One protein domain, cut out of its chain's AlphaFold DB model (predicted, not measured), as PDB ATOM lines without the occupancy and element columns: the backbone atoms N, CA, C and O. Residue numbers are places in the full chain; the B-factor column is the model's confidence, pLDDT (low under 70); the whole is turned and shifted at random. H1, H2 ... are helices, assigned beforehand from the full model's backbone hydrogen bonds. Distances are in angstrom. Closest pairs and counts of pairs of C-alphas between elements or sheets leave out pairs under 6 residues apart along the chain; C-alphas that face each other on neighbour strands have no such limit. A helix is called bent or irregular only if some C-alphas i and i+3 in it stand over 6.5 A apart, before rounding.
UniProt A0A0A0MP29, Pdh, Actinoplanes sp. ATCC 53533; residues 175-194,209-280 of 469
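Overview. This is residues 175 to 194 and 209 to 280 of the 469 residues of the protein "Pdh" of Actinoplanes sp. ATCC 53533 (UniProt A0A0A0MP29). One long helix, H4, is the spine of a loose, open arrangement: near its last end it turns into H5, which folds back as a V-shaped hairpin, and near its first end it meets H1, which diverges from it. H2 packs crosswise on H1, H3 lies at the end of the domain away from H5, and residues 254 to 259 and 272 to 280 stick out. The printed part has 92 residues with five named helices, H1 to H5 in order, and no named strand; the class is all helix. It is loose, with a radius of gyration of the C-alphas of 15.9 A, and elongated, spanning 49 by 29 by 24 A.

Along the chain. H4, residues 229 to 254, is 35.8 A long, from C-alpha 229 at (-22.163, 54.424, -33.948). H5, residues 261 to 280, is 28.9 A long and ends at (1.168, 42.691, -27.217). H1, residues 175 to 192, is 24.7 A long and begins at (-15.035, 50.995, -29.978). H3 is residues 218 to 227, 14.2 A, and H2 is residues 209 to 215, 11.6 A. H1 and H2 are irregular: C-alphas 177 and 180 are 7.3 A apart, and C-alphas 210 and 213 are 7.1 A apart.

Arrangement. H4, with residues 242 to 253 alone, touches H5 in a helical hairpin; the closest C-alphas, of Ala 249 and Ala 264, are 4.4 A apart. They run opposite ways at a steep tilt of 38 degrees, only just past shallow. Residues 231 to 236 of H4 touch residues 175 to 180 of H1, closest at the C-alphas of Ala 175 and Val 232, 5.2 A, the same way at a steep tilt of 47 degrees. H1, with residues 182 to 189 alone, touches H2 about perpendicular at 88 degrees, closest at the C-alphas of Ser 186 and Ala 214, 4.6 A. H3 is close to H1 but not clearly touching, the closest C-alphas, of His 179 and Val 225, being 6.9 A apart. H1 and H5 are apart. Every O i to N i+4 pair is within hydrogen-bond range in H3, H4 and H5, against 9 of 14 in H1 and 0 of 3 in H2, where 1 of 4 O i to N i+3 pairs is.

Size, cuts and confidence. The two farthest C-alphas, of Leu 220 and Pro 258, are 48.6 A apart. Residues 195 to 208 are not printed, and C-alphas 194 and 209 are 19.4 A apart across the cut. Of the links printed whole, H2 to H3 and H3 to H4 are tight and H4 to H5 is short. The mean pLDDT of the printed part is 91.4; residues 256 and 258 are under 70.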
ATOM      1  N   ALA A 175     -14.819  51.338 -28.574       97.06
ATOM      2  CA  ALA A 175     -15.035  50.995 -29.978       97.06
ATOM      3  C   ALA A 175     -13.926  50.071 -30.510       97.06
ATOM      4  O   ALA A 175     -14.227  49.093 -31.194       97.06
ATOM      5  N   VAL A 176     -12.667  50.349 -30.151       95.69
ATOM      6  CA  VAL A 176     -11.496  49.551 -30.548       95.69
ATOM      7  C   VAL A 176     -11.375  48.268 -29.727       95.69
ATOM      8  O   VAL A 176     -11.059  47.221 -30.283       95.69
ATOM      9  N   THR A 177     -11.615  48.325 -28.415       91.38
ATOM     10  CA  THR A 177     -11.325  47.202 -27.508       91.38
ATOM     11  C   THR A 177     -12.497  46.249 -27.284       91.38
ATOM     12  O   THR A 177     -12.288  45.179 -26.722       91.38
ATOM     13  N   SER A 178     -13.719  46.615 -27.687       92.75
ATOM     14  CA  SER A 178     -14.929  45.818 -27.435       92.75
ATOM     15  C   SER A 178     -15.855  45.741 -28.651       92.75
ATOM     16  O   SER A 178     -16.094  44.654 -29.179       92.75
ATOM     17  N   HIS A 179     -16.336  46.882 -29.159       95.50
ATOM     18  CA  HIS A 179     -17.438  46.881 -30.129       95.50
ATOM     19  C   HIS A 179     -17.041  46.329 -31.499       95.50
ATOM     20  O   HIS A 179     -17.695  45.424 -32.016       95.50
ATOM     21  N   VAL A 180     -15.970  46.856 -32.099       97.62
ATOM     22  CA  VAL A 180     -15.493  46.347 -33.388       97.62
ATOM     23  C   VAL A 180     -14.986  44.909 -33.277       97.62
ATOM     24  O   VAL A 180     -15.378  44.120 -34.132       97.62
ATOM     25  N   PRO A 181     -14.217  44.509 -32.244       95.00
ATOM     26  CA  PRO A 181     -13.879  43.102 -32.036       95.00
ATOM     27  C   PRO A 181     -15.093  42.165 -32.054       95.00
ATOM     28  O   PRO A 181     -15.052  41.148 -32.745       95.00
ATOM     29  N   HIS A 182     -16.196  42.523 -31.387       95.00
ATOM     30  CA  HIS A 182     -17.422  41.725 -31.436       95.00
ATOM     31  C   HIS A 182     -18.013  41.656 -32.851       95.00
ATOM     32  O   HIS A 182     -18.330  40.573 -33.334       95.00
ATOM     33  N   LEU A 183     -18.127  42.791 -33.552       97.19
ATOM     34  CA  LEU A 183     -18.637  42.816 -34.929       97.19
ATOM     35  C   LEU A 183     -17.772  41.984 -35.885       97.19
ATOM     36  O   LEU A 183     -18.307  41.258 -36.721       97.19
ATOM     37  N   MET A 184     -16.448  42.049 -35.744       97.06
ATOM     38  CA  MET A 184     -15.522  41.240 -36.535       97.06
ATOM     39  C   MET A 184     -15.675  39.751 -36.222       97.06
ATOM     40  O   MET A 184     -15.761  38.953 -37.153       97.06
ATOM     41  N   ALA A 185     -15.799  39.376 -34.946       95.69
ATOM     42  CA  ALA A 185     -16.086  38.000 -34.546       95.69
ATOM     43  C   ALA A 185     -17.402  37.490 -35.153       95.69
ATOM     44  O   ALA A 185     -17.435  36.387 -35.700       95.69
ATOM     45  N   SER A 186     -18.469  38.298 -35.126       96.19
ATOM     46  CA  SER A 186     -19.755  37.965 -35.748       96.19
ATOM     47  C   SER A 186     -19.646  37.806 -37.267       96.19
ATOM     48  O   SER A 186     -20.206  36.861 -37.821       96.19
ATOM     49  N   LEU A 187     -18.900  38.681 -37.953       95.88
ATOM     50  CA  LEU A 187     -18.665  38.577 -39.397       95.88
ATOM     51  C   LEU A 187     -17.862  37.321 -39.759       95.88
ATOM     52  O   LEU A 187     -18.199  36.652 -40.736       95.88
ATOM     53  N   THR A 188     -16.841  36.981 -38.969       94.44
ATOM     54  CA  THR A 188     -16.053  35.755 -39.142       94.44
ATOM     55  C   THR A 188     -16.907  34.513 -38.900       94.44
ATOM     56  O   THR A 188     -16.934  33.622 -39.746       94.44
ATOM     57  N   ALA A 189     -17.671  34.471 -37.804       93.88
ATOM     58  CA  ALA A 189     -18.574  33.362 -37.496       93.88
ATOM     59  C   ALA A 189     -19.636  33.164 -38.590       93.88
ATOM     60  O   ALA A 189     -19.938  32.035 -38.971       93.88
ATOM     61  N   ALA A 190     -20.156  34.254 -39.164       94.62
ATOM     62  CA  ALA A 190     -21.138  34.192 -40.240       94.62
ATOM     63  C   ALA A 190     -20.615  33.500 -41.512       94.62
ATOM     64  O   ALA A 190     -21.424  32.973 -42.267       94.62
ATOM     65  N   ARG A 191     -19.296  33.464 -41.760       93.50
ATOM     66  CA  ARG A 191     -18.713  32.717 -42.892       93.50
ATOM     67  C   ARG A 191     -18.764  31.202 -42.704       93.50
ATOM     68  O   ARG A 191     -18.792  30.488 -43.696       93.50
ATOM     69  N   LEU A 192     -18.820  30.720 -41.461       91.50
ATOM     70  CA  LEU A 192     -18.908  29.287 -41.165       91.50
ATOM     71  C   LEU A 192     -20.309  28.719 -41.422       91.50
ATOM     72  O   LEU A 192     -20.439  27.524 -41.645       91.50
ATOM     73  N   ARG A 193     -21.351  29.565 -41.421       91.00
ATOM     74  CA  ARG A 193     -22.737  29.132 -41.669       91.00
ATOM     75  C   ARG A 193     -22.943  28.519 -43.051       91.00
ATOM     76  O   ARG A 193     -23.748  27.608 -43.184       91.00
ATOM     77  N   ASP A 194     -22.231  29.041 -44.043       89.69
ATOM     78  CA  ASP A 194     -22.357  28.642 -45.446       89.69
ATOM     79  C   ASP A 194     -21.126  27.832 -45.909       89.69
ATOM     80  O   ASP A 194     -20.855  27.722 -47.106       89.69
ATOM     81  N   ASP A 209     -11.630  30.602 -30.645       87.25
ATOM     82  CA  ASP A 209     -11.250  31.772 -29.851       87.25
ATOM     83  C   ASP A 209     -11.759  33.077 -30.472       87.25
ATOM     84  O   ASP A 209     -12.348  33.904 -29.772       87.25
ATOM     85  N   VAL A 210     -11.592  33.243 -31.791       90.06
ATOM     86  CA  VAL A 210     -12.062  34.429 -32.522       90.06
ATOM     87  C   VAL A 210     -13.586  34.526 -32.495       90.06
ATOM     88  O   VAL A 210     -14.128  35.610 -32.291       90.06
ATOM     89  N   THR A 211     -14.294  33.411 -32.677       91.62
ATOM     90  CA  THR A 211     -15.761  33.413 -32.766       91.62
ATOM     91  C   THR A 211     -16.460  33.273 -31.418       91.62
ATOM     92  O   THR A 211     -17.676  33.431 -31.366       91.62
ATOM     93  N   ARG A 212     -15.740  33.009 -30.318       88.88
ATOM     94  CA  ARG A 212     -16.330  32.804 -28.980       88.88
ATOM     95  C   ARG A 212     -17.242  33.952 -28.562       88.88
ATOM     96  O   ARG A 212     -18.319  33.720 -28.025       88.88
ATOM     97  N   ILE A 213     -16.818  35.187 -28.817       86.50
ATOM     98  CA  ILE A 213     -17.580  36.376 -28.421       86.50
ATOM     99  C   ILE A 213     -18.754  36.676 -29.360       86.50
ATOM    100  O   ILE A 213     -19.607  37.460 -28.982       86.50
ATOM    101  N   ALA A 214     -18.850  36.037 -30.532       90.75
ATOM    102  CA  ALA A 214     -19.948  36.258 -31.477       90.75
ATOM    103  C   ALA A 214     -21.314  35.770 -30.961       90.75
ATOM    104  O   ALA A 214     -22.338  36.123 -31.540       90.75
ATOM    105  N   ALA A 215     -21.330  34.965 -29.893       86.50
ATOM    106  CA  ALA A 215     -22.534  34.426 -29.263       86.50
ATOM    107  C   ALA A 215     -23.311  35.447 -28.402       86.50
ATOM    108  O   ALA A 215     -24.243  35.065 -27.697       86.50
ATOM    109  N   GLY A 216     -22.931  36.730 -28.422       83.38
ATOM    110  CA  GLY A 216     -23.662  37.789 -27.728       83.38
ATOM    111  C   GLY A 216     -25.077  38.009 -28.278       83.38
ATOM    112  O   GLY A 216     -25.340  37.794 -29.459       83.38
ATOM    113  N   ASP A 217     -25.987  38.483 -27.419       85.38
ATOM    114  CA  ASP A 217     -27.375  38.785 -27.792       85.38
ATOM    115  C   ASP A 217     -27.442  39.868 -28.897       85.38
ATOM    116  O   ASP A 217     -26.969  40.992 -28.683       85.38
ATOM    117  N   PRO A 218     -28.028  39.578 -30.077       89.69
ATOM    118  CA  PRO A 218     -28.037  40.524 -31.192       89.69
ATOM    119  C   PRO A 218     -28.782  41.834 -30.918       89.69
ATOM    120  O   PRO A 218     -28.378  42.873 -31.441       89.69
ATOM    121  N   ALA A 219     -29.854  41.813 -30.121       86.56
ATOM    122  CA  ALA A 219     -30.635  43.012 -29.825       86.56
ATOM    123  C   ALA A 219     -29.852  43.950 -28.895       86.56
ATOM    124  O   ALA A 219     -29.747  45.148 -29.169       86.56
ATOM    125  N   LEU A 220     -29.217  43.393 -27.859       84.19
ATOM    126  CA  LEU A 220     -28.318  44.131 -26.974       84.19
ATOM    127  C   LEU A 220     -27.157  44.762 -27.755       84.19
ATOM    128  O   LEU A 220     -26.864  45.946 -27.591       84.19
ATOM    129  N   TRP A 221     -26.498  43.989 -28.622       89.12
ATOM    130  CA  TRP A 221     -25.368  44.497 -29.399       89.12
ATOM    131  C   TRP A 221     -25.777  45.531 -30.447       89.12
ATOM    132  O   TRP A 221     -25.032  46.488 -30.665       89.12
ATOM    133  N   ALA A 222     -26.963  45.405 -31.049       91.50
ATOM    134  CA  ALA A 222     -27.504  46.436 -31.931       91.50
ATOM    135  C   ALA A 222     -27.695  47.769 -31.190       91.50
ATOM    136  O   ALA A 222     -27.329  48.822 -31.717       91.50
ATOM    137  N   ASP A 223     -28.195  47.731 -29.952       86.69
ATOM    138  CA  ASP A 223     -28.337  48.918 -29.110       86.69
ATOM    139  C   ASP A 223     -26.976  49.527 -28.731       86.69
ATOM    140  O   ASP A 223     -26.792  50.737 -28.870       86.69
ATOM    141  N   ILE A 224     -25.996  48.706 -28.327       88.88
ATOM    142  CA  ILE A 224     -24.623  49.155 -28.017       88.88
ATOM    143  C   ILE A 224     -23.989  49.845 -29.232       88.88
ATOM    144  O   ILE A 224     -23.426  50.939 -29.120       88.88
ATOM    145  N   VAL A 225     -24.094  49.221 -30.409       92.62
ATOM    146  CA  VAL A 225     -23.547  49.766 -31.655       92.62
ATOM    147  C   VAL A 225     -24.262  51.053 -32.043       92.62
ATOM    148  O   VAL A 225     -23.590  52.003 -32.435       92.62
ATOM    149  N   ARG A 226     -25.591  51.127 -31.894       92.62
ATOM    150  CA  ARG A 226     -26.355  52.357 -32.143       92.62
ATOM    151  C   ARG A 226     -25.857  53.500 -31.258       92.62
ATOM    152  O   ARG A 226     -25.568  54.577 -31.779       92.62
ATOM    153  N   SER A 227     -25.699  53.258 -29.957       90.69
ATOM    154  CA  SER A 227     -25.270  54.277 -28.993       90.69
ATOM    155  C   SER A 227     -23.846  54.790 -29.234       90.69
ATOM    156  O   SER A 227     -23.556  55.948 -28.936       90.69
ATOM    157  N   ASN A 228     -22.962  53.974 -29.824       95.44
ATOM    158  CA  ASN A 228     -21.584  54.364 -30.143       95.44
ATOM    159  C   ASN A 228     -21.270  54.383 -31.654       95.44
ATOM    160  O   ASN A 228     -20.116  54.228 -32.073       95.44
ATOM    161  N   ALA A 229     -22.291  54.567 -32.498       95.56
ATOM    162  CA  ALA A 229     -22.163  54.424 -33.948       95.56
ATOM    163  C   ALA A 229     -21.051  55.293 -34.571       95.56
ATOM    164  O   ALA A 229     -20.313  54.770 -35.409       95.56
ATOM    165  N   PRO A 230     -20.841  56.570 -34.174       95.38
ATOM    166  CA  PRO A 230     -19.777  57.389 -34.757       95.38
ATOM    167  C   PRO A 230     -18.365  56.832 -34.522       95.38
ATOM    168  O   PRO A 230     -17.556  56.819 -35.453       95.38
ATOM    169  N   ALA A 231     -18.061  56.353 -33.309       97.12
ATOM    170  CA  ALA A 231     -16.746  55.794 -32.996       97.12
ATOM    171  C   ALA A 231     -16.555  54.421 -33.654       97.12
ATOM    172  O   ALA A 231     -15.514  54.165 -34.257       97.12
ATOM    173  N   VAL A 232     -17.590  53.573 -33.629       98.19
ATOM    174  CA  VAL A 232     -17.585  52.270 -34.312       98.19
ATOM    175  C   VAL A 232     -17.358  52.446 -35.814       98.19
ATOM    176  O   VAL A 232     -16.490  51.794 -36.392       98.19
ATOM    177  N   ALA A 233     -18.068  53.378 -36.453       98.19
ATOM    178  CA  ALA A 233     -17.910  53.664 -37.875       98.19
ATOM    179  C   ALA A 233     -16.512  54.197 -38.223       98.19
ATOM    180  O   ALA A 233     -16.030  53.960 -39.331       98.19
ATOM    181  N   ALA A 234     -15.852  54.927 -37.319       98.00
ATOM    182  CA  ALA A 234     -14.476  55.366 -37.528       98.00
ATOM    183  C   ALA A 234     -13.508  54.180 -37.599       98.00
ATOM    184  O   ALA A 234     -12.798  54.042 -38.592       98.00
ATOM    185  N   VAL A 235     -13.576  53.275 -36.623       98.25
ATOM    186  CA  VAL A 235     -12.723  52.079 -36.576       98.25
ATOM    187  C   VAL A 235     -13.032  51.130 -37.743       98.25
ATOM    188  O   VAL A 235     -12.121  50.644 -38.407       98.25
ATOM    189  N   LEU A 236     -14.308  50.919 -38.086       98.38
ATOM    190  CA  LEU A 236     -14.686  50.085 -39.236       98.38
ATOM    191  C   LEU A 236     -14.173  50.642 -40.573       98.38
ATOM    192  O   LEU A 236     -13.858  49.867 -41.474       98.38
ATOM    193  N   ARG A 237     -14.066  51.970 -40.729       98.56
ATOM    194  CA  ARG A 237     -13.472  52.574 -41.934       98.56
ATOM    195  C   ARG A 237     -11.983  52.258 -42.055       98.56
ATOM    196  O   ARG A 237     -11.535  52.000 -43.170       98.56
ATOM    197  N   GLU A 238     -11.252  52.258 -40.943       97.62
ATOM    198  CA  GLU A 238      -9.838  51.866 -40.902       97.62
ATOM    199  C   GLU A 238      -9.677  50.379 -41.237       97.62
ATOM    200  O   GLU A 238      -8.947  50.039 -42.168       97.62
ATOM    201  N   VAL A 239     -10.456  49.509 -40.581       97.62
ATOM    202  CA  VAL A 239     -10.475  48.061 -40.858       97.62
ATOM    203  C   VAL A 239     -10.807  47.779 -42.322       97.62
ATOM    204  O   VAL A 239     -10.134  46.976 -42.961       97.62
ATOM    205  N   ARG A 240     -11.807  48.462 -42.891       98.06
ATOM    206  CA  ARG A 240     -12.148  48.335 -44.313       98.06
ATOM    207  C   ARG A 240     -10.975  48.729 -45.206       98.06
ATOM    208  O   ARG A 240     -10.702  48.032 -46.173       98.06
ATOM    209  N   GLY A 241     -10.293  49.831 -44.895       97.62
ATOM    210  CA  GLY A 241      -9.118  50.267 -45.649       97.62
ATOM    211  C   GLY A 241      -7.999  49.226 -45.629       97.62
ATOM    212  O   GLY A 241      -7.381  48.971 -46.663       97.62
ATOM    213  N   ASP A 242      -7.756  48.609 -44.475       96.69
ATOM    214  CA  ASP A 242      -6.774  47.536 -44.310       96.69
ATOM    215  C   ASP A 242      -7.184  46.272 -45.071       96.69
ATOM    216  O   ASP A 242      -6.373  45.713 -45.808       96.69
ATOM    217  N   LEU A 243      -8.456  45.876 -44.972       97.44
ATOM    218  CA  LEU A 243      -9.010  44.731 -45.688       97.44
ATOM    219  C   LEU A 243      -8.908  44.912 -47.204       97.44
ATOM    220  O   LEU A 243      -8.461  44.002 -47.885       97.44
ATOM    221  N   THR A 244      -9.246  46.090 -47.738       98.00
ATOM    222  CA  THR A 244      -9.108  46.378 -49.174       98.00
ATOM    223  C   THR A 244      -7.664  46.213 -49.650       98.00
ATOM    224  O   THR A 244      -7.434  45.609 -50.697       98.00
ATOM    225  N   ARG A 245      -6.679  46.712 -48.886       95.75
ATOM    226  CA  ARG A 245      -5.255  46.552 -49.235       95.75
ATOM    227  C   ARG A 245      -4.806  45.095 -49.142       95.75
ATOM    228  O   ARG A 245      -4.062  44.642 -50.009       95.75
ATOM    229  N   LEU A 246      -5.262  44.372 -48.119       97.00
ATOM    230  CA  LEU A 246      -4.953  42.958 -47.931       97.00
ATOM    231  C   LEU A 246      -5.552  42.095 -49.048       97.00
ATOM    232  O   LEU A 246      -4.829  41.293 -49.626       97.00
ATOM    233  N   SER A 247      -6.829  42.286 -49.390       96.81
ATOM    234  CA  SER A 247      -7.498  41.553 -50.470       96.81
ATOM    235  C   SER A 247      -6.776  41.743 -51.800       96.81
ATOM    236  O   SER A 247      -6.408  40.755 -52.421       96.81
ATOM    237  N   ALA A 248      -6.452  42.985 -52.177       94.50
ATOM    238  CA  ALA A 248      -5.711  43.252 -53.411       94.50
ATOM    239  C   ALA A 248      -4.320  42.584 -53.430       94.50
ATOM    240  O   ALA A 248      -3.862  42.130 -54.477       94.50
ATOM    241  N   ALA A 249      -3.640  42.512 -52.280       94.94
ATOM    242  CA  ALA A 249      -2.371  41.799 -52.170       94.94
ATOM    243  C   ALA A 249      -2.554  40.279 -52.321       94.94
ATOM    244  O   ALA A 249      -1.802  39.649 -53.056       94.94
ATOM    245  N   VAL A 250      -3.561  39.691 -51.673       95.38
ATOM    246  CA  VAL A 250      -3.860  38.254 -51.788       95.38
ATOM    247  C   VAL A 250      -4.269  37.881 -53.218       95.38
ATOM    248  O   VAL A 250      -3.778  36.881 -53.736       95.38
ATOM    249  N   ASP A 251      -5.069  38.710 -53.892       93.81
ATOM    250  CA  ASP A 251      -5.448  38.505 -55.296       93.81
ATOM    251  C   ASP A 251      -4.220  38.522 -56.221       93.81
ATOM    252  O   ASP A 251      -4.084  37.673 -57.102       93.81
ATOM    253  N   ALA A 252      -3.280  39.446 -55.987       91.62
ATOM    254  CA  ALA A 252      -2.024  39.494 -56.734       91.62
ATOM    255  C   ALA A 252      -1.158  38.240 -56.508       91.62
ATOM    256  O   ALA A 252      -0.517  37.770 -57.444       91.62
ATOM    257  N   LEU A 253      -1.158  37.671 -55.296       92.00
ATOM    258  CA  LEU A 253      -0.468  36.407 -54.996       92.00
ATOM    259  C   LEU A 253      -1.124  35.199 -55.674       92.00
ATOM    260  O   LEU A 253      -0.420  34.264 -56.043       92.00
ATOM    261  N   ALA A 254      -2.447  35.216 -55.848       91.12
ATOM    262  CA  ALA A 254      -3.180  34.146 -56.521       91.12
ATOM    263  C   ALA A 254      -3.000  34.158 -58.053       91.12
ATOM    264  O   ALA A 254      -3.196  33.130 -58.702       91.12
ATOM    265  N   GLY A 255      -2.641  35.304 -58.641       86.69
ATOM    266  CA  GLY A 255      -2.387  35.446 -60.075       86.69
ATOM    267  C   GLY A 255      -1.065  34.818 -60.547       86.69
ATOM    268  O   GLY A 255      -0.100  34.698 -59.796       86.69
ATOM    269  N   SER A 256      -0.998  34.460 -61.833       66.44
ATOM    270  CA  SER A 256       0.104  33.682 -62.432       66.44
ATOM    271  C   SER A 256       1.360  34.481 -62.836       66.44
ATOM    272  O   SER A 256       2.238  33.925 -63.494       66.44
ATOM    273  N   GLY A 257       1.453  35.775 -62.515       70.50
ATOM    274  CA  GLY A 257       2.552  36.651 -62.950       70.50
ATOM    275  C   GLY A 257       3.486  37.042 -61.795       70.50
ATOM    276  O   GLY A 257       2.973  37.452 -60.760       70.50
ATOM    277  N   PRO A 258       4.825  36.977 -61.954       69.44
ATOM    278  CA  PRO A 258       5.792  37.328 -60.901       69.44
ATOM    279  C   PRO A 258       5.801  38.827 -60.549       69.44
ATOM    280  O   PRO A 258       6.305  39.238 -59.499       69.44
ATOM    281  N   ASP A 259       5.239  39.660 -61.426       71.88
ATOM    282  CA  ASP A 259       5.205  41.105 -61.265       71.88
ATOM    283  C   ASP A 259       4.290  41.506 -60.103       71.88
ATOM    284  O   ASP A 259       3.067  41.394 -60.153       71.88
ATOM    285  N   GLY A 260       4.899  42.024 -59.038       77.06
ATOM    286  CA  GLY A 260       4.175  42.539 -57.877       77.06
ATOM    287  C   GLY A 260       3.994  41.548 -56.728       77.06
ATOM    288  O   GLY A 260       3.553  41.991 -55.665       77.06
ATOM    289  N   HIS A 261       4.417  40.281 -56.859       89.00
ATOM    290  CA  HIS A 261       4.402  39.312 -55.747       89.00
ATOM    291  C   HIS A 261       5.190  39.814 -54.541       89.00
ATOM    292  O   HIS A 261       4.656  39.850 -53.437       89.00
ATOM    293  N   ASP A 262       6.404  40.325 -54.746       88.88
ATOM    294  CA  ASP A 262       7.217  40.899 -53.668       88.88
ATOM    295  C   ASP A 262       6.503  42.039 -52.928       88.88
ATOM    296  O   ASP A 262       6.600  42.179 -51.707       88.88
ATOM    297  N   ARG A 263       5.770  42.883 -53.665       89.69
ATOM    298  CA  ARG A 263       4.979  43.970 -53.075       89.69
ATOM    299  C   ARG A 263       3.803  43.402 -52.284       89.69
ATOM    300  O   ARG A 263       3.543  43.879 -51.184       89.69
ATOM    301  N   ALA A 264       3.116  42.404 -52.828       93.38
ATOM    302  CA  ALA A 264       1.990  41.759 -52.176       93.38
ATOM    303  C   ALA A 264       2.405  41.034 -50.884       93.38
ATOM    304  O   ALA A 264       1.792  41.267 -49.844       93.38
ATOM    305  N   VAL A 265       3.502  40.264 -50.906       94.25
ATOM    306  CA  VAL A 265       4.075  39.621 -49.711       94.25
ATOM    307  C   VAL A 265       4.426  40.661 -48.648       94.25
ATOM    308  O   VAL A 265       4.095  40.468 -47.478       94.25
ATOM    309  N   ARG A 266       5.039  41.795 -49.026       93.88
ATOM    310  CA  ARG A 266       5.316  42.887 -48.076       93.88
ATOM    311  C   ARG A 266       4.042  43.459 -47.455       93.88
ATOM    312  O   ARG A 266       4.023  43.670 -46.249       93.88
ATOM    313  N   THR A 267       2.982  43.666 -48.236       94.75
ATOM    314  CA  THR A 267       1.686  44.143 -47.717       94.75
ATOM    315  C   THR A 267       1.072  43.153 -46.726       94.75
ATOM    316  O   THR A 267       0.607  43.562 -45.665       94.75
ATOM    317  N   VAL A 268       1.095  41.851 -47.036       95.88
ATOM    318  CA  VAL A 268       0.617  40.804 -46.116       95.88
ATOM    319  C   VAL A 268       1.457  40.796 -44.837       95.88
ATOM    320  O   VAL A 268       0.910  40.800 -43.736       95.88
ATOM    321  N   THR A 269       2.783  40.852 -44.975       95.25
ATOM    322  CA  THR A 269       3.722  40.855 -43.844       95.25
ATOM    323  C   THR A 269       3.516  42.068 -42.939       95.25
ATOM    324  O   THR A 269       3.512  41.912 -41.723       95.25
ATOM    325  N   ASP A 270       3.282  43.258 -43.502       95.31
ATOM    326  CA  ASP A 270       2.965  44.468 -42.731       95.31
ATOM    327  C   ASP A 270       1.704  44.287 -41.876       95.31
ATOM    328  O   ASP A 270       1.726  44.555 -40.675       95.31
ATOM    329  N   VAL A 271       0.613  43.780 -42.462       94.75
ATOM    330  CA  VAL A 271      -0.640  43.537 -41.729       94.75
ATOM    331  C   VAL A 271      -0.417  42.553 -40.578       94.75
ATOM    332  O   VAL A 271      -0.862  42.810 -39.458       94.75
ATOM    333  N   LEU A 272       0.311  41.459 -40.825       93.56
ATOM    334  CA  LEU A 272       0.643  40.472 -39.796       93.56
ATOM    335  C   LEU A 272       1.521  41.076 -38.689       93.56
ATOM    336  O   LEU A 272       1.232  40.884 -37.509       93.56
ATOM    337  N   ALA A 273       2.544  41.859 -39.044       91.25
ATOM    338  CA  ALA A 273       3.432  42.518 -38.088       91.25
ATOM    339  C   ALA A 273       2.690  43.549 -37.221       91.25
ATOM    340  O   ALA A 273       2.861  43.570 -35.999       91.25
ATOM    341  N   ARG A 274       1.802  44.357 -37.819       92.62
ATOM    342  CA  ARG A 274       0.916  45.267 -37.072       92.62
ATOM    343  C   ARG A 274      -0.024  44.497 -36.142       92.62
ATOM    344  O   ARG A 274      -0.248  44.939 -35.016       92.62
ATOM    345  N   GLY A 275      -0.518  43.333 -36.570       89.81
ATOM    346  CA  GLY A 275      -1.300  42.419 -35.736       89.81
ATOM    347  C   GLY A 275      -0.529  41.928 -34.507       89.81
ATOM    348  O   GLY A 275      -1.033  42.026 -33.389       89.81
ATOM    349  N   VAL A 276       0.720  41.481 -34.689       81.12
ATOM    350  CA  VAL A 276       1.611  41.073 -33.587       81.12
ATOM    351  C   VAL A 276       1.851  42.230 -32.617       81.12
ATOM    352  O   VAL A 276       1.688  42.063 -31.407       81.12
ATOM    353  N   ALA A 277       2.169  43.420 -33.133       84.62
ATOM    354  CA  ALA A 277       2.376  44.608 -32.310       84.62
ATOM    355  C   ALA A 277       1.116  44.987 -31.509       84.62
ATOM    356  O   ALA A 277       1.208  45.346 -30.334       84.62
ATOM    357  N   GLY A 278      -0.070  44.870 -32.114       84.12
ATOM    358  CA  GLY A 278      -1.352  45.102 -31.450       84.12
ATOM    359  C   GLY A 278      -1.653  44.079 -30.352       84.12
ATOM    360  O   GLY A 278      -2.053  44.463 -29.255       84.12
ATOM    361  N   ALA A 279      -1.405  42.792 -30.608       79.06
ATOM    362  CA  ALA A 279      -1.658  41.709 -29.657       79.06
ATOM    363  C   ALA A 279      -0.817  41.821 -28.374       79.06
ATOM    364  O   ALA A 279      -1.256  41.405 -27.310       79.06
ATOM    365  N   VAL A 280       0.373  42.427 -28.430       70.94
ATOM    366  CA  VAL A 280       1.168  42.691 -27.217       70.94
ATOM    367  C   VAL A 280       0.467  43.686 -26.283       70.94
ATOM    368  O   VAL A 280       0.607  43.580 -25.066       70.94
TER     369      VAL A 280